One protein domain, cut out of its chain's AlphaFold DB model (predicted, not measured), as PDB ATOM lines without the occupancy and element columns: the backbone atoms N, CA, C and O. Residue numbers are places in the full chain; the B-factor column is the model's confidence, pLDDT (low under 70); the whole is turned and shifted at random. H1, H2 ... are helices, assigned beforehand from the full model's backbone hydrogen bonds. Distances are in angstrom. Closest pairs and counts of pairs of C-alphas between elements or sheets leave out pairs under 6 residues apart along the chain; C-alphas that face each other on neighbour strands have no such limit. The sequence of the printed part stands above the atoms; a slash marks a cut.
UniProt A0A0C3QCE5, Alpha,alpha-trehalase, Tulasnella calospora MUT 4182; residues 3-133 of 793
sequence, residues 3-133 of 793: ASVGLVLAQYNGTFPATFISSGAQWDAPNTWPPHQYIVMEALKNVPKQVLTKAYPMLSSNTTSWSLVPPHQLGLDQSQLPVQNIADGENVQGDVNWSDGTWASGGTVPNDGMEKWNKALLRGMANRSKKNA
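AT A GLANCE: This is residues 3 to 133 of the 793 residues of the protein "Alpha,alpha-trehalase" of Tulasnella calospora MUT 4182 (UniProt A0A0C3QCE5). With little regular structure, the model has a small core of helices, H1 and H2 packed on H4 and short H3 on H1, amid long loops. The printed part has 131 residues with four named helices, H1 to H4 in order, and no named strand; the class is all helix, with 40 residues in named elements. It is compact, with a radius of gyration of the C-alphas of 14.4 A, and spans 40 by 33 by 33 A.

IN THESE COORDINATES: H1, residues 3 to 11, begins at C-alpha 3 (15.038, 34.531, -42.156). H2 is residues 34 to 45, 16.5 A from first to last C-alpha; H3 is residues 65 to 68. H4, residues 117 to 131, 21.6 A, ends at C-alpha 131 (14.763, 54.871, -33.394).

HOW THE PARTS SIT: H1 touches H3, closest C-alphas Leu 7 and Ser 65, 5.1 A. H4 touches H1 with residues 121 to 125 alone, closest C-alphas Gly 6 and Leu 121, 6.7 A, at a steep tilt of 47 degrees, the same way. H2 touches H4, closest C-alphas Leu 44 and Asn 118, 5.4 A, at a shallow tilt of 27 degrees, opposite ways. In H1, H2 and H4 every O i to N i+4 pair is within hydrogen-bond range; H3 is too short for one.

THE WHOLE: The printed part has no cut, and its three links are long. Confidence is under 70 in 30 residues, among them 104 to 114.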
ATOM      1  N   ALA A   3      15.110  33.947 -40.815       87.56
ATOM      2  CA  ALA A   3      15.038  34.531 -42.156       87.56
ATOM      3  C   ALA A   3      13.932  35.591 -42.273       87.56
ATOM      4  O   ALA A   3      14.147  36.616 -42.903       87.56
ATOM      5  N   SER A   4      12.800  35.395 -41.589       89.31
ATOM      6  CA  SER A   4      11.731  36.394 -41.479       89.31
ATOM      7  C   SER A   4      12.181  37.682 -40.781       89.31
ATOM      8  O   SER A   4      11.724  38.757 -41.140       89.31
ATOM      9  N   VAL A   5      13.111  37.604 -39.822       89.62
ATOM     10  CA  VAL A   5      13.710  38.801 -39.204       89.62
ATOM     11  C   VAL A   5      14.597  39.523 -40.220       89.62
ATOM     12  O   VAL A   5      14.510  40.737 -40.352       89.62
ATOM     13  N   GLY A   6      15.396  38.780 -40.995       87.75
ATOM     14  CA  GLY A   6      16.168  39.337 -42.111       87.75
ATOM     15  C   GLY A   6      15.291  40.012 -43.171       87.75
ATOM     16  O   GLY A   6      15.615  41.121 -43.583       87.75
ATOM     17  N   LEU A   7      14.165  39.384 -43.539       88.44
ATOM     18  CA  LEU A   7      13.133  39.952 -44.415       88.44
ATOM     19  C   LEU A   7      12.618  41.283 -43.867       88.44
ATOM     20  O   LEU A   7      12.675  42.281 -44.574       88.44
ATOM     21  N   VAL A   8      12.176  41.332 -42.602       88.19
ATOM     22  CA  VAL A   8      11.659  42.582 -42.020       88.19
ATOM     23  C   VAL A   8      12.699  43.689 -42.060       88.19
ATOM     24  O   VAL A   8      12.404  44.786 -42.522       88.19
ATOM     25  N   LEU A   9      13.924  43.400 -41.619       84.81
ATOM     26  CA  LEU A   9      14.985  44.401 -41.588       84.81
ATOM     27  C   LEU A   9      15.382  44.874 -42.998       84.81
ATOM     28  O   LEU A   9      15.818  46.017 -43.131       84.81
ATOM     29  N   ALA A  10      15.249  44.032 -44.028       82.88
ATOM     30  CA  ALA A  10      15.575  44.356 -45.419       82.88
ATOM     31  C   ALA A  10      14.431  45.033 -46.192       82.88
ATOM     32  O   ALA A  10      14.713  45.845 -47.070       82.88
ATOM     33  N   GLN A  11      13.167  44.748 -45.868       83.56
ATOM     34  CA  GLN A  11      11.992  45.258 -46.587       83.56
ATOM     35  C   GLN A  11      11.304  46.437 -45.879       83.56
ATOM     36  O   GLN A  11      10.844  47.351 -46.557       83.56
ATOM     37  N   TYR A  12      11.274  46.487 -44.544       83.12
ATOM     38  CA  TYR A  12      10.482  47.475 -43.796       83.12
ATOM     39  C   TYR A  12      11.327  48.470 -42.982       83.12
ATOM     40  O   TYR A  12      12.428  48.166 -42.526       83.12
ATOM     41  N   ASN A  13      10.793  49.678 -42.771       77.25
ATOM     42  CA  ASN A  13      11.359  50.738 -41.926       77.25
ATOM     43  C   ASN A  13      11.128  50.461 -40.427       77.25
ATOM     44  O   ASN A  13      11.933  50.878 -39.598       77.25
ATOM     45  N   GLY A  14      10.071  49.718 -40.087       76.19
ATOM     46  CA  GLY A  14       9.767  49.306 -38.715       76.19
ATOM     47  C   GLY A  14      10.646  48.165 -38.189       76.19
ATOM     48  O   GLY A  14      11.626  47.750 -38.813       76.19
ATOM     49  N   THR A  15      10.275  47.655 -37.014       81.38
ATOM     50  CA  THR A  15      10.824  46.425 -36.414       81.38
ATOM     51  C   THR A  15       9.864  45.241 -36.647       81.38
ATOM     52  O   THR A  15       8.937  45.350 -37.443       81.38
ATOM     53  N   PHE A  16      10.096  44.079 -36.032       86.81
ATOM     54  CA  PHE A  16       9.336  42.850 -36.298       86.81
ATOM     55  C   PHE A  16       7.860  42.951 -35.837       86.81
ATOM     56  O   PHE A  16       7.627  43.055 -34.630       86.81
ATOM     57  N   PRO A  17       6.852  42.912 -36.734       86.56
ATOM     58  CA  PRO A  17       5.444  42.952 -36.332       86.56
ATOM     59  C   PRO A  17       5.023  41.634 -35.668       86.56
ATOM     60  O   PRO A  17       5.705  40.616 -35.806       86.56
ATOM     61  N   ALA A  18       3.899  41.628 -34.944       85.00
ATOM     62  CA  ALA A  18       3.377  40.380 -34.374       85.00
ATOM     63  C   ALA A  18       2.760  39.478 -35.459       85.00
ATOM     64  O   ALA A  18       2.901  38.257 -35.401       85.00
ATOM     65  N   THR A  19       2.138  40.079 -36.479       85.31
ATOM     66  CA  THR A  19       1.623  39.390 -37.671       85.31
ATOM     67  C   THR A  19       1.719  40.276 -38.918       85.31
ATOM     68  O   THR A  19       1.737  41.501 -38.821       85.31
ATOM     69  N   PHE A  20       1.785  39.652 -40.097       86.44
ATOM     70  CA  PHE A  20       1.639  40.322 -41.400       86.44
ATOM     71  C   PHE A  20       0.207  40.246 -41.950       86.44
ATOM     72  O   PHE A  20      -0.078  40.841 -42.986       86.44
ATOM     73  N   ILE A  21      -0.673  39.492 -41.287       84.50
ATOM     74  CA  ILE A  21      -2.088  39.376 -41.642       84.50
ATOM     75  C   ILE A  21      -2.789  40.670 -41.224       84.50
ATOM     76  O   ILE A  21      -2.600  41.130 -40.101       84.50
ATOM     77  N   SER A  22      -3.609  41.235 -42.110       82.75
ATOM     78  CA  SER A  22      -4.495  42.351 -41.774       82.75
ATOM     79  C   SER A  22      -5.821  41.793 -41.251       82.75
ATOM     80  O   SER A  22      -6.695  41.414 -42.030       82.75
ATOM     81  N   SER A  23      -5.935  41.682 -39.929       82.44
ATOM     82  CA  SER A  23      -7.146  41.279 -39.202       82.44
ATOM     83  C   SER A  23      -7.962  42.474 -38.683       82.44
ATOM     84  O   SER A  23      -9.101  42.307 -38.253       82.44
ATOM     85  N   GLY A  24      -7.387  43.683 -38.731       81.25
ATOM     86  CA  GLY A  24      -7.944  44.903 -38.141       81.25
ATOM     87  C   GLY A  24      -7.588  45.080 -36.660       81.25
ATOM     88  O   GLY A  24      -8.150  45.947 -35.991       81.25
ATOM     89  N   ALA A  25      -6.671  44.268 -36.128       79.25
ATOM     90  CA  ALA A  25      -6.257  44.313 -34.733       79.25
ATOM     91  C   ALA A  25      -5.017  45.197 -34.524       79.25
ATOM     92  O   ALA A  25      -4.167  45.348 -35.398       79.25
ATOM     93  N   GLN A  26      -4.863  45.746 -33.314       75.12
ATOM     94  CA  GLN A  26      -3.783  46.693 -32.997       75.12
ATOM     95  C   GLN A  26      -2.366  46.108 -33.174       75.12
ATOM     96  O   GLN A  26      -1.412  46.862 -33.328       75.12
ATOM     97  N   TRP A  27      -2.207  44.784 -33.153       75.56
ATOM     98  CA  TRP A  27      -0.921  44.086 -33.287       75.56
ATOM     99  C   TRP A  27      -0.559  43.685 -34.730       75.56
ATOM    100  O   TRP A  27       0.499  43.085 -34.948       75.56
ATOM    101  N   ASP A  28      -1.411  44.005 -35.704       82.19
ATOM    102  CA  ASP A  28      -1.149  43.767 -37.123       82.19
ATOM    103  C   ASP A  28      -0.083  44.734 -37.660       82.19
ATOM    104  O   ASP A  28       0.048  45.866 -37.189       82.19
ATOM    105  N   ALA A  29       0.680  44.314 -38.674       82.38
ATOM    106  CA  ALA A  29       1.590  45.210 -39.386       82.38
ATOM    107  C   ALA A  29       0.834  46.459 -39.907       82.38
ATOM    108  O   ALA A  29      -0.239  46.311 -40.493       82.38
ATOM    109  N   PRO A  30       1.375  47.685 -39.743       76.81
ATOM    110  CA  PRO A  30       2.769  48.010 -39.420       76.81
ATOM    111  C   PRO A  30       3.114  48.046 -37.922       76.81
ATOM    112  O   PRO A  30       4.272  48.300 -37.585       76.81
ATOM    113  N   ASN A  31       2.158  47.806 -37.024       81.56
ATOM    114  CA  ASN A  31       2.389  47.909 -35.588       81.56
ATOM    115  C   ASN A  31       3.301  46.789 -35.077       81.56
ATOM    116  O   ASN A  31       3.362  45.673 -35.600       81.56
ATOM    117  N   THR A  32       4.043  47.098 -34.015       80.81
ATOM    118  CA  THR A  32       5.014  46.179 -33.416       80.81
ATOM    119  C   THR A  32       4.892  46.227 -31.904       80.81
ATOM    120  O   THR A  32       4.679  47.292 -31.330       80.81
ATOM    121  N   TRP A  33       5.033  45.078 -31.246       82.50
ATOM    122  CA  TRP A  33       4.835  44.980 -29.802       82.50
ATOM    123  C   TRP A  33       6.177  44.734 -29.088       82.50
ATOM    124  O   TRP A  33       6.880  43.789 -29.477       82.50
ATOM    125  N   PRO A  34       6.569  45.523 -28.062       83.00
ATOM    126  CA  PRO A  34       7.862  45.379 -27.381       83.00
ATOM    127  C   PRO A  34       8.170  43.967 -26.839       83.00
ATOM    128  O   PRO A  34       9.295  43.504 -27.062       83.00
ATOM    129  N   PRO A  35       7.208  43.215 -26.254       85.00
ATOM    130  CA  PRO A  35       7.393  41.804 -25.893       85.00
ATOM    131  C   PRO A  35       7.956  40.927 -27.017       85.00
ATOM    132  O   PRO A  35       8.884  40.146 -26.803       85.00
ATOM    133  N   HIS A  36       7.447  41.089 -28.242       85.75
ATOM    134  CA  HIS A  36       7.902  40.321 -29.401       85.75
ATOM    135  C   HIS A  36       9.327  40.713 -29.811       85.75
ATOM    136  O   HIS A  36      10.123  39.836 -30.151       85.75
ATOM    137  N   GLN A  37       9.693  41.996 -29.692       87.00
ATOM    138  CA  GLN A  37      11.058  42.459 -29.978       87.00
ATOM    139  C   GLN A  37      12.045  41.841 -28.986       87.00
ATOM    140  O   GLN A  37      13.054  41.265 -29.396       87.00
ATOM    141  N   TYR A  38      11.713  41.881 -27.691       87.00
ATOM    142  CA  TYR A  38      12.506  41.257 -26.633       87.00
ATOM    143  C   TYR A  38      12.706  39.757 -26.891       87.00
ATOM    144  O   TYR A  38      13.840  39.279 -26.872       87.00
ATOM    145  N   ILE A  39      11.633  39.021 -27.204       88.00
ATOM    146  CA  ILE A  39      11.696  37.576 -27.484       88.00
ATOM    147  C   ILE A  39      12.594  37.286 -28.697       88.00
ATOM    148  O   ILE A  39      13.436  36.388 -28.629       88.00
ATOM    149  N   VAL A  40      12.476  38.055 -29.786       90.25
ATOM    150  CA  VAL A  40      13.345  37.915 -30.971       90.25
ATOM    151  C   VAL A  40      14.808  38.206 -30.619       90.25
ATOM    152  O   VAL A  40      15.697  37.441 -31.002       90.25
ATOM    153  N   MET A  41      15.079  39.267 -29.855       89.69
ATOM    154  CA  MET A  41      16.433  39.639 -29.439       89.69
ATOM    155  C   MET A  41      17.063  38.600 -28.502       89.69
ATOM    156  O   MET A  41      18.213  38.212 -28.714       89.69
ATOM    157  N   GLU A  42      16.330  38.087 -27.512       88.31
ATOM    158  CA  GLU A  42      16.811  37.002 -26.649       88.31
ATOM    159  C   GLU A  42      17.028  35.702 -27.426       88.31
ATOM    160  O   GLU A  42      18.054  35.037 -27.243       88.31
ATOM    161  N   ALA A  43      16.141  35.360 -28.362       90.62
ATOM    162  CA  ALA A  43      16.330  34.204 -29.230       90.62
ATOM    163  C   ALA A  43      17.607  34.331 -30.088       90.62
ATOM    164  O   ALA A  43      18.339  33.351 -30.236       90.62
ATOM    165  N   LEU A  44      17.929  35.534 -30.586       91.06
ATOM    166  CA  LEU A  44      19.163  35.829 -31.331       91.06
ATOM    167  C   LEU A  44      20.432  35.791 -30.456       91.06
ATOM    168  O   LEU A  44      21.483  35.333 -30.921       91.06
ATOM    169  N   LYS A  45      20.356  36.224 -29.189       88.12
ATOM    170  CA  LYS A  45      21.463  36.118 -28.215       88.12
ATOM    171  C   LYS A  45      21.764  34.664 -27.836       88.12
ATOM    172  O   LYS A  45      22.931  34.296 -27.710       88.12
ATOM    173  N   ASN A  46      20.728  33.838 -27.688       88.19
ATOM    174  CA  ASN A  46      20.822  32.472 -27.159       88.19
ATOM    175  C   ASN A  46      21.013  31.377 -28.235       88.19
ATOM    176  O   ASN A  46      20.948  30.185 -27.926       88.19
ATOM    177  N   VAL A  47      21.296  31.744 -29.491       88.19
ATOM    178  CA  VAL A  47      21.566  30.777 -30.573       88.19
ATOM    179  C   VAL A  47      22.802  29.909 -30.254       88.19
ATOM    180  O   VAL A  47      23.886  30.453 -30.007       88.19
ATOM    181  N   PRO A  48      22.713  28.563 -30.327       87.62
ATOM    182  CA  PRO A  48      23.855  27.683 -30.085       87.62
ATOM    183  C   PRO A  48      25.018  27.947 -31.049       87.62
ATOM    184  O   PRO A  48      24.830  28.070 -32.262       87.62
ATOM    185  N   LYS A  49      26.253  27.964 -30.527       85.12
ATOM    186  CA  LYS A  49      27.475  28.282 -31.299       85.12
ATOM    187  C   LYS A  49      27.667  27.399 -32.540       85.12
ATOM    188  O   LYS A  49      28.255  27.859 -33.513       85.12
ATOM    189  N   GLN A  50      27.146  26.174 -32.511       85.56
ATOM    190  CA  GLN A  50      27.149  25.191 -33.598       85.56
ATOM    191  C   GLN A  50      26.342  25.648 -34.830       85.56
ATOM    192  O   GLN A  50      26.653  25.246 -35.945       85.56
ATOM    193  N   VAL A  51      25.335  26.511 -34.644       83.88
ATOM    194  CA  VAL A  51      24.512  27.100 -35.722       83.88
ATOM    195  C   VAL A  51      25.127  28.415 -36.239       83.88
ATOM    196  O   VAL A  51      24.804  28.901 -37.323       83.88
ATOM    197  N   LEU A  52      26.073  28.989 -35.491       83.75
ATOM    198  CA  LEU A  52      26.765  30.239 -35.815       83.75
ATOM    199  C   LEU A  52      28.036  30.007 -36.651       83.75
ATOM    200  O   LEU A  52      29.056  30.661 -36.434       83.75
ATOM    201  N   THR A  53      28.003  29.048 -37.573       79.38
ATOM    202  CA  THR A  53      29.137  28.669 -38.441       79.38
ATOM    203  C   THR A  53      29.236  29.498 -39.718       79.38
ATOM    204  O   THR A  53      30.295  29.523 -40.335       79.38
ATOM    205  N   LYS A  54      28.158  30.190 -40.105       78.62
ATOM    206  CA  LYS A  54      28.096  31.052 -41.292       78.62
ATOM    207  C   LYS A  54      28.037  32.532 -40.901       78.62
ATOM    208  O   LYS A  54      27.449  32.883 -39.872       78.62
ATOM    209  N   ALA A  55      28.627  33.380 -41.737       79.00
ATOM    210  CA  ALA A  55      28.418  34.825 -41.703       79.00
ATOM    211  C   ALA A  55      26.971  35.185 -42.093       79.00
ATOM    212  O   ALA A  55      26.211  34.320 -42.543       79.00
ATOM    213  N   TYR A  56      26.583  36.451 -41.921       77.81
ATOM    214  CA  TYR A  56      25.342  36.955 -42.518       77.81
ATOM    215  C   TYR A  56      25.412  36.863 -44.058       77.81
ATOM    216  O   TYR A  56      26.439  37.239 -44.629       77.81
ATOM    217  N   PRO A  57      24.382  36.340 -44.753       73.44
ATOM    218  CA  PRO A  57      24.400  36.254 -46.208       73.44
ATOM    219  C   PRO A  57      24.292  37.648 -46.832       73.44
ATOM    220  O   PRO A  57      23.328  38.370 -46.591       73.44
ATOM    221  N   MET A  58      25.261  38.007 -47.672       70.62
ATOM    222  CA  MET A  58      25.150  39.185 -48.530       70.62
ATOM    223  C   MET A  58      24.246  38.851 -49.717       70.62
ATOM    224  O   MET A  58      24.532  37.927 -50.482       70.62
ATOM    225  N   LEU A  59      23.139  39.582 -49.841       70.38
ATOM    226  CA  LEU A  59      22.191  39.451 -50.946       70.38
ATOM    227  C   LEU A  59      22.798  40.019 -52.240       70.38
ATOM    228  O   LEU A  59      23.518  41.016 -52.207       70.38
ATOM    229  N   SER A  60      22.529  39.369 -53.375       66.38
ATOM    230  CA  SER A  60      22.946  39.848 -54.702       66.38
ATOM    231  C   SER A  60      21.801  40.572 -55.404       66.38
ATOM    232  O   SER A  60      20.641  40.375 -55.056       66.38
ATOM    233  N   SER A  61      22.102  41.327 -56.466       65.75
ATOM    234  CA  SER A  61      21.105  42.061 -57.270       65.75
ATOM    235  C   SER A  61      19.936  41.219 -57.797       65.75
ATOM    236  O   SER A  61      18.912  41.770 -58.182       65.75
ATOM    237  N   ASN A  62      20.092  39.892 -57.845       68.56
ATOM    238  CA  ASN A  62      19.107  38.957 -58.388       68.56
ATOM    239  C   ASN A  62      18.437  38.106 -57.289       68.56
ATOM    240  O   ASN A  62      17.748  37.140 -57.611       68.56
ATOM    241  N   THR A  63      18.680  38.404 -56.006       75.62
ATOM    242  CA  THR A  63      18.251  37.571 -54.872       75.62
ATOM    243  C   THR A  63      17.704  38.442 -53.747       75.62
ATOM    244  O   THR A  63      18.471  39.141 -53.094       75.62
ATOM    245  N   THR A  64      16.397  38.380 -53.491       83.56
ATOM    246  CA  THR A  64      15.769  39.131 -52.392       83.56
ATOM    247  C   THR A  64      15.845  38.377 -51.063       83.56
ATOM    248  O   THR A  64      15.993  37.151 -51.036       83.56
ATOM    249  N   SER A  65      15.672  39.077 -49.944       86.00
ATOM    250  CA  SER A  65      15.591  38.500 -48.598       86.00
ATOM    251  C   SER A  65      14.452  37.480 -48.457       86.00
ATOM    252  O   SER A  65      14.614  36.487 -47.746       86.00
ATOM    253  N   TRP A  66      13.360  37.644 -49.217       87.88
ATOM    254  CA  TRP A  66      12.276  36.662 -49.333       87.88
ATOM    255  C   TRP A  66      12.781  35.269 -49.733       87.88
ATOM    256  O   TRP A  66      12.348  34.274 -49.164       87.88
ATOM    257  N   SER A  67      13.766  35.179 -50.634       87.75
ATOM    258  CA  SER A  67      14.341  33.889 -51.059       87.75
ATOM    259  C   SER A  67      15.031  33.105 -49.930       87.75
ATOM    260  O   SER A  67      15.254  31.900 -50.058       87.75
ATOM    261  N   LEU A  68      15.372  33.770 -48.818       86.38
ATOM    262  CA  LEU A  68      15.942  33.143 -47.625       86.38
ATOM    263  C   LEU A  68      14.864  32.590 -46.681       86.38
ATOM    264  O   LEU A  68      15.187  31.806 -45.782       86.38
ATOM    265  N   VAL A  69      13.604  33.006 -46.850       88.44
ATOM    266  CA  VAL A  69      12.461  32.529 -46.068       88.44
ATOM    267  C   VAL A  69      12.084  31.127 -46.564       88.44
ATOM    268  O   VAL A  69      11.761  30.953 -47.737       88.44
ATOM    269  N   PRO A  70      12.128  30.090 -45.705       87.62
ATOM    270  CA  PRO A  70      11.677  28.755 -46.073       87.62
ATOM    271  C   PRO A  70      10.196  28.764 -46.488       87.62
ATOM    272  O   PRO A  70       9.407  29.462 -45.841       87.62
ATOM    273  N   PRO A  71       9.795  27.953 -47.487       83.88
ATOM    274  CA  PRO A  71       8.400  27.827 -47.898       83.88
ATOM    275  C   PRO A  71       7.464  27.593 -46.710       83.88
ATOM    276  O   PRO A  71       7.782  26.824 -45.801       83.88
ATOM    277  N   HIS A  72       6.321  28.279 -46.724       80.94
ATOM    278  CA  HIS A  72       5.303  28.265 -45.670       80.94
ATOM    279  C   HIS A  72       5.767  28.720 -44.268       80.94
ATOM    280  O   HIS A  72       4.966  28.642 -43.340       80.94
ATOM    281  N   GLN A  73       6.990  29.252 -44.063       84.12
ATOM    282  CA  GLN A  73       7.403  29.740 -42.729       84.12
ATOM    283  C   GLN A  73       6.475  30.860 -42.208       84.12
ATOM    284  O   GLN A  73       6.295  30.976 -40.997       84.12
ATOM    285  N   LEU A  74       5.923  31.688 -43.100       83.69
ATOM    286  CA  LEU A  74       5.060  32.822 -42.753       83.69
ATOM    287  C   LEU A  74       3.564  32.571 -42.997       83.69
ATOM    288  O   LEU A  74       2.775  33.468 -42.736       83.69
ATOM    289  N   GLY A  75       3.174  31.400 -43.517       84.50
ATOM    290  CA  GLY A  75       1.782  31.123 -43.908       84.50
ATOM    291  C   GLY A  75       1.244  31.976 -45.070       84.50
ATOM    292  O   GLY A  75       0.063  31.892 -45.371       84.50
ATOM    293  N   LEU A  76       2.096  32.775 -45.720       86.62
ATOM    294  CA  LEU A  76       1.736  33.754 -46.746       86.62
ATOM    295  C   LEU A  76       2.632  33.610 -47.981       86.62
ATOM    296  O   LEU A  76       3.810  33.256 -47.857       86.62
ATOM    297  N   ASP A  77       2.094  33.957 -49.147       87.50
ATOM    298  CA  ASP A  77       2.852  34.216 -50.370       87.50
ATOM    299  C   ASP A  77       3.444  35.637 -50.372       87.50
ATOM    300  O   ASP A  77       2.939  36.554 -49.721       87.50
ATOM    301  N   GLN A  78       4.508  35.859 -51.154       86.62
ATOM    302  CA  GLN A  78       5.199  37.159 -51.214       86.62
ATOM    303  C   GLN A  78       4.269  38.313 -51.631       86.62
ATOM    304  O   GLN A  78       4.455  39.451 -51.198       86.62
ATOM    305  N   SER A  79       3.267  38.017 -52.465       85.69
ATOM    306  CA  SER A  79       2.238  38.954 -52.929       85.69
ATOM    307  C   SER A  79       1.279  39.416 -51.830       85.69
ATOM    308  O   SER A  79       0.659  40.461 -51.997       85.69
ATOM    309  N   GLN A  80       1.166  38.671 -50.727       86.62
ATOM    310  CA  GLN A  80       0.308  38.995 -49.582       86.62
ATOM    311  C   GLN A  80       1.039  39.805 -48.499       86.62
ATOM    312  O   GLN A  80       0.422  40.216 -47.520       86.62
ATOM    313  N   LEU A  81       2.350  40.034 -48.643       86.81
ATOM    314  CA  LEU A  81       3.095  40.892 -47.725       86.81
ATOM    315  C   LEU A  81       2.618  42.352 -47.831       86.81
ATOM    316  O   LEU A  81       2.475  42.847 -48.952       86.81
ATOM    317  N   PRO A  82       2.469  43.076 -46.703       84.81
ATOM    318  CA  PRO A  82       2.163  44.502 -46.717       84.81
ATOM    319  C   PRO A  82       3.131  45.292 -47.604       84.81
ATOM    320  O   PRO A  82       4.351  45.102 -47.544       84.81
ATOM    321  N   VAL A  83       2.591  46.197 -48.415       80.94
ATOM    322  CA  VAL A  83       3.380  47.148 -49.206       80.94
ATOM    323  C   VAL A  83       3.905  48.239 -48.279       80.94
ATOM    324  O   VAL A  83       3.171  48.716 -47.414       80.94
ATOM    325  N   GLN A  84       5.162  48.652 -48.459       76.56
ATOM    326  CA  GLN A  84       5.654  49.859 -47.810       76.56
ATOM    327  C   GLN A  84       5.566  51.041 -48.772       76.56
ATOM    328  O   GLN A  84       6.183  51.036 -49.840       76.56
ATOM    329  N   ASN A  85       4.853  52.077 -48.345       71.00
ATOM    330  CA  ASN A  85       4.832  53.362 -49.026       71.00
ATOM    331  C   ASN A  85       6.118  54.112 -48.664       71.00
ATOM    332  O   ASN A  85       6.406  54.324 -47.482       71.00
ATOM    333  N   ILE A  86       6.903  54.493 -49.667       71.25
ATOM    334  CA  ILE A  86       8.071  55.360 -49.485       71.25
ATOM    335  C   ILE A  86       7.646  56.803 -49.804       71.25
ATOM    336  O   ILE A  86       6.660  57.035 -50.509       71.25
ATOM    337  N   ALA A  87       8.360  57.788 -49.250       59.19
ATOM    338  CA  ALA A  87       8.216  59.176 -49.684       59.19
ATOM    339  C   ALA A  87       8.337  59.266 -51.221       59.19
ATOM    340  O   ALA A  87       9.052  58.472 -51.825       59.19
ATOM    341  N   ASP A  88       7.613  60.215 -51.820       56.38
ATOM    342  CA  ASP A  88       7.329  60.348 -53.264       56.38
ATOM    343  C   ASP A  88       6.188  59.467 -53.820       56.38
ATOM    344  O   ASP A  88       5.848  59.566 -54.998       56.38
ATOM    345  N   GLY A  89       5.495  58.695 -52.971       53.22
ATOM    346  CA  GLY A  89       4.257  57.994 -53.352       53.22
ATOM    347  C   GLY A  89       4.481  56.715 -54.160       53.22
ATOM    348  O   GLY A  89       3.539  56.171 -54.738       53.22
ATOM    349  N   GLU A  90       5.720  56.220 -54.193       55.03
ATOM    350  CA  GLU A  90       6.037  54.919 -54.763       55.03
ATOM    351  C   GLU A  90       5.696  53.798 -53.768       55.03
ATOM    352  O   GLU A  90       6.238  53.702 -52.661       55.03
ATOM    353  N   ASN A  91       4.782  52.929 -54.197       59.56
ATOM    354  CA  ASN A  91       4.450  51.673 -53.539       59.56
ATOM    355  C   ASN A  91       5.530  50.643 -53.881       59.56
ATOM    356  O   ASN A  91       5.582  50.182 -55.025       59.56
ATOM    357  N   VAL A  92       6.378  50.259 -52.921       60.78
ATOM    358  CA  VAL A  92       7.504  49.356 -53.205       60.78
ATOM    359  C   VAL A  92       7.395  48.036 -52.443       60.78
ATOM    360  O   VAL A  92       7.137  47.985 -51.240       60.78
ATOM    361  N   GLN A  93       7.623  46.943 -53.173       63.81
ATOM    362  CA  GLN A  93       7.614  45.568 -52.679       63.81
ATOM    363  C   GLN A  93       8.989  44.936 -52.945       63.81
ATOM    364  O   GLN A  93       9.303  44.560 -54.073       63.81
ATOM    365  N   GLY A  94       9.836  44.847 -51.916       73.06
ATOM    366  CA  GLY A  94      11.202  44.320 -52.026       73.06
ATOM    367  C   GLY A  94      12.151  44.878 -50.962       73.06
ATOM    368  O   GLY A  94      11.722  45.578 -50.050       73.06
ATOM    369  N   ASP A  95      13.449  44.590 -51.092       79.06
ATOM    370  CA  ASP A  95      14.483  44.905 -50.090       79.06
ATOM    371  C   ASP A  95      14.918  46.386 -50.078       79.06
ATOM    372  O   ASP A  95      16.098  46.719 -50.190       79.06
ATOM    373  N   VAL A  96      13.963  47.305 -49.946       75.31
ATOM    374  CA  VAL A  96      14.192  48.762 -50.015       75.31
ATOM    375  C   VAL A  96      15.025  49.325 -48.866       75.31
ATOM    376  O   VAL A  96      15.584  50.412 -48.976       75.31
ATOM    377  N   ASN A  97      15.121  48.593 -47.757       74.06
ATOM    378  CA  ASN A  97      15.905  48.980 -46.591       74.06
ATOM    379  C   ASN A  97      17.344  48.453 -46.623       74.06
ATOM    380  O   ASN A  97      18.083  48.744 -45.684       74.06
ATOM    381  N   TRP A  98      17.754  47.679 -47.634       72.69
ATOM    382  CA  TRP A  98      19.079  47.054 -47.696       72.69
ATOM    383  C   TRP A  98      19.936  47.630 -48.828       72.69
ATOM    384  O   TRP A  98      19.694  47.370 -50.005       72.69
ATOM    385  N   SER A  99      20.987  48.367 -48.469       65.81
ATOM    386  CA  SER A  99      21.960  48.929 -49.413       65.81
ATOM    387  C   SER A  99      23.386  48.755 -48.889       65.81
ATOM    388  O   SER A  99      23.660  49.004 -47.720       65.81
ATOM    389  N   ASP A 100      24.300  48.275 -49.738       64.94
ATOM    390  CA  ASP A 100      25.741  48.152 -49.456       64.94
ATOM    391  C   ASP A 100      26.092  47.557 -48.070       64.94
ATOM    392  O   ASP A 100      26.920  48.082 -47.323       64.94
ATOM    393  N   GLY A 101      25.425  46.455 -47.698       63.06
ATOM    394  CA  GLY A 101      25.628  45.768 -46.412       63.06
ATOM    395  C   GLY A 101      25.036  46.491 -45.193       63.06
ATOM    396  O   GLY A 101      25.271  46.087 -44.055       63.06
ATOM    397  N   THR A 102      24.274  47.560 -45.407       64.38
ATOM    398  CA  THR A 102      23.689  48.418 -44.377       64.38
ATOM    399  C   THR A 102      22.167  48.367 -44.438       64.38
ATOM    400  O   THR A 102      21.565  48.425 -45.510       64.38
ATOM    401  N   TRP A 103      21.527  48.295 -43.269       72.00
ATOM    402  CA  TRP A 103      20.100  48.590 -43.165       72.00
ATOM    403  C   TRP A 103      19.898  50.093 -42.999       72.00
ATOM    404  O   TRP A 103      20.434  50.663 -42.044       72.00
ATOM    405  N   ALA A 104      19.059  50.708 -43.834       62.81
ATOM    406  CA  ALA A 104      18.809  52.155 -43.870       62.81
ATOM    407  C   ALA A 104      18.437  52.782 -42.506       62.81
ATOM    408  O   ALA A 104      18.665  53.969 -42.287       62.81
ATOM    409  N   SER A 105      17.887  51.996 -41.571       59.12
ATOM    410  CA  SER A 105      17.703  52.381 -40.157       59.12
ATOM    411  C   SER A 105      18.151  51.311 -39.142       59.12
ATOM    412  O   SER A 105      17.829  51.409 -37.964       59.12
ATOM    413  N   GLY A 106      18.895  50.284 -39.571       59.16
ATOM    414  CA  GLY A 106      19.397  49.204 -38.699       59.16
ATOM    415  C   GLY A 106      20.919  49.201 -38.495       59.16
ATOM    416  O   GLY A 106      21.431  48.405 -37.706       59.16
ATOM    417  N   GLY A 107      21.651  50.090 -39.169       63.44
ATOM    418  CA  GLY A 107      23.110  50.191 -39.098       63.44
ATOM    419  C   GLY A 107      23.844  49.209 -40.019       63.44
ATOM    420  O   GLY A 107      23.256  48.306 -40.620       63.44
ATOM    421  N   THR A 108      25.153  49.409 -40.143       64.00
ATOM    422  CA  THR A 108      26.022  48.684 -41.083       64.00
ATOM    423  C   THR A 108      26.395  47.295 -40.562       64.00
ATOM    424  O   THR A 108      26.770  47.136 -39.399       64.00
ATOM    425  N   VAL A 109      26.310  46.267 -41.411       63.84
ATOM    426  CA  VAL A 109      27.025  44.999 -41.204       63.84
ATOM    427  C   VAL A 109      28.485  45.224 -41.591       63.84
ATOM    428  O   VAL A 109      28.728  45.719 -42.687       63.84
ATOM    429  N   PRO A 110      29.469  44.900 -40.728       60.69
ATOM    430  CA  PRO A 110      30.874  45.087 -41.061       60.69
ATOM    431  C   PRO A 110      31.227  44.461 -42.416       60.69
ATOM    432  O   PRO A 110      31.015  43.269 -42.644       60.69
ATOM    433  N   ASN A 111      31.813  45.269 -43.304       54.91
ATOM    434  CA  ASN A 111      32.197  44.872 -44.666       54.91
ATOM    435  C   ASN A 111      33.346  43.839 -44.717       54.91
ATOM    436  O   ASN A 111      33.868  43.538 -45.787       54.91
ATOM    437  N   ASP A 112      33.744  43.284 -43.569       58.41
ATOM    438  CA  ASP A 112      34.714  42.196 -43.459       58.41
ATOM    439  C   ASP A 112      34.104  40.809 -43.742       58.41
ATOM    440  O   ASP A 112      34.841  39.842 -43.943       58.41
ATOM    441  N   GLY A 113      32.768  40.693 -43.759       60.88
ATOM    442  CA  GLY A 113      32.061  39.425 -43.950       60.88
ATOM    443  C   GLY A 113      32.290  38.401 -42.829       60.88
ATOM    444  O   GLY A 113      31.960  37.227 -43.002       60.88
ATOM    445  N   MET A 114      32.854  38.809 -41.689       66.25
ATOM    446  CA  MET A 114      33.170  37.938 -40.551       66.25
ATOM    447  C   MET A 114      32.092  37.964 -39.459       66.25
ATOM    448  O   MET A 114      32.072  37.090 -38.585       66.25
ATOM    449  N   GLU A 115      31.161  38.923 -39.498       77.75
ATOM    450  CA  GLU A 115      30.063  38.956 -38.537       77.75
ATOM    451  C   GLU A 115      29.086  37.776 -38.717       77.75
ATOM    452  O   GLU A 115      28.498  37.536 -39.774       77.75
ATOM    453  N   LYS A 116      28.878  37.040 -37.618       84.69
ATOM    454  CA  LYS A 116      27.897  35.953 -37.518       84.69
ATOM    455  C   LYS A 116      26.483  36.504 -37.680       84.69
ATOM    456  O   LYS A 116      26.126  37.490 -37.038       84.69
ATOM    457  N   TRP A 117      25.660  35.796 -38.452       85.69
ATOM    458  CA  TRP A 117      24.314  36.236 -38.834       85.69
ATOM    459  C   TRP A 117      23.429  36.687 -37.659       85.69
ATOM    460  O   TRP A 117      22.660  37.632 -37.799       85.69
ATOM    461  N   ASN A 118      23.559  36.059 -36.485       88.69
ATOM    462  CA  ASN A 118      22.746  36.392 -35.318       88.69
ATOM    463  C   ASN A 118      23.118  37.743 -34.692       88.69
ATOM    464  O   ASN A 118      22.240  38.422 -34.172       88.69
ATOM    465  N   LYS A 119      24.395  38.147 -34.755       85.62
ATOM    466  CA  LYS A 119      24.854  39.455 -34.266       85.62
ATOM    467  C   LYS A 119      24.389  40.585 -35.175       85.62
ATOM    468  O   LYS A 119      23.905  41.589 -34.664       85.62
ATOM    469  N   ALA A 120      24.473  40.376 -36.490       83.31
ATOM    470  CA  ALA A 120      23.955  41.316 -37.476       83.31
ATOM    471  C   ALA A 120      22.460  41.580 -37.228       83.31
ATOM    472  O   ALA A 120      22.079  42.713 -36.947       83.31
ATOM    473  N   LEU A 121      21.629  40.527 -37.216       87.44
ATOM    474  CA  LEU A 121      20.191  40.657 -36.941       87.44
ATOM    475  C   LEU A 121      19.904  41.284 -35.567       87.44
ATOM    476  O   LEU A 121      19.013  42.121 -35.459       87.44
ATOM    477  N   LEU A 122      20.663  40.924 -34.523       87.31
ATOM    478  CA  LEU A 122      20.483  41.483 -33.178       87.31
ATOM    479  C   LEU A 122      20.755  42.994 -33.136       87.31
ATOM    480  O   LEU A 122      19.990  43.718 -32.504       87.31
ATOM    481  N   ARG A 123      21.804  43.474 -33.821       84.38
ATOM    482  CA  ARG A 123      22.073  44.913 -33.971       84.38
ATOM    483  C   ARG A 123      20.962  45.600 -34.765       84.38
ATOM    484  O   ARG A 123      20.478  46.637 -34.328       84.38
ATOM    485  N   GLY A 124      20.539  45.011 -35.886       81.56
ATOM    486  CA  GLY A 124      19.474  45.564 -36.729       81.56
ATOM    487  C   GLY A 124      18.159  45.760 -35.970       81.56
ATOM    488  O   GLY A 124      17.563  46.832 -36.055       81.56
ATOM    489  N   MET A 125      17.761  44.766 -35.168       85.94
ATOM    490  CA  MET A 125      16.616  44.858 -34.253       85.94
ATOM    491  C   MET A 125      16.825  45.951 -33.195       85.94
ATOM    492  O   MET A 125      16.005  46.856 -33.086       85.94
ATOM    493  N   ALA A 126      17.945  45.913 -32.461       80.75
ATOM    494  CA  ALA A 126      18.222  46.857 -31.374       80.75
ATOM    495  C   ALA A 126      18.207  48.326 -31.833       80.75
ATOM    496  O   ALA A 126      17.655  49.181 -31.145       80.75
ATOM    497  N   ASN A 127      18.782  48.615 -33.003       77.25
ATOM    498  CA  ASN A 127      18.853  49.968 -33.551       77.25
ATOM    499  C   ASN A 127      17.472  50.502 -33.967       77.25
ATOM    500  O   ASN A 127      17.166  51.666 -33.718       77.25
ATOM    501  N   ARG A 128      16.608  49.652 -34.536       77.12
ATOM    502  CA  ARG A 128      15.237  50.032 -34.922       77.12
ATOM    503  C   ARG A 128      14.307  50.170 -33.716       77.12
ATOM    504  O   ARG A 128      13.491  51.083 -33.690       77.12
ATOM    505  N   SER A 129      14.474  49.332 -32.690       65.88
ATOM    506  CA  SER A 129      13.752  49.487 -31.418       65.88
ATOM    507  C   SER A 129      14.095  50.789 -30.687       65.88
ATOM    508  O   SER A 129      13.240  51.295 -29.973       65.88
ATOM    509  N   LYS A 130      15.307  51.338 -30.869       57.19
ATOM    510  CA  LYS A 130      15.663  52.677 -30.371       57.19
ATOM    511  C   LYS A 130      15.001  53.782 -31.191       57.19
ATOM    512  O   LYS A 130      14.260  54.576 -30.635       57.19
ATOM    513  N   LYS A 131      15.204  53.779 -32.512       48.22
ATOM    514  CA  LYS A 131      14.763  54.871 -33.394       48.22
ATOM    515  C   LYS A 131      13.246  55.112 -33.380       48.22
ATOM    516  O   LYS A 131      12.821  56.245 -33.552       48.22
ATOM    517  N   ASN A 132      12.439  54.076 -33.139       39.50
ATOM    518  CA  ASN A 132      10.986  54.222 -32.995       39.50
ATOM    519  C   ASN A 132      10.549  54.963 -31.712       39.50
ATOM    520  O   ASN A 132       9.390  55.349 -31.630       39.50
ATOM    521  N   ALA A 133      11.432  55.149 -30.723       38.12
ATOM    522  CA  ALA A 133      11.166  55.989 -29.552       38.12
ATOM    523  C   ALA A 133      11.449  57.483 -29.818       38.12
ATOM    524  O   ALA A 133      10.949  58.328 -29.086       38.12
TER     525      ALA A 133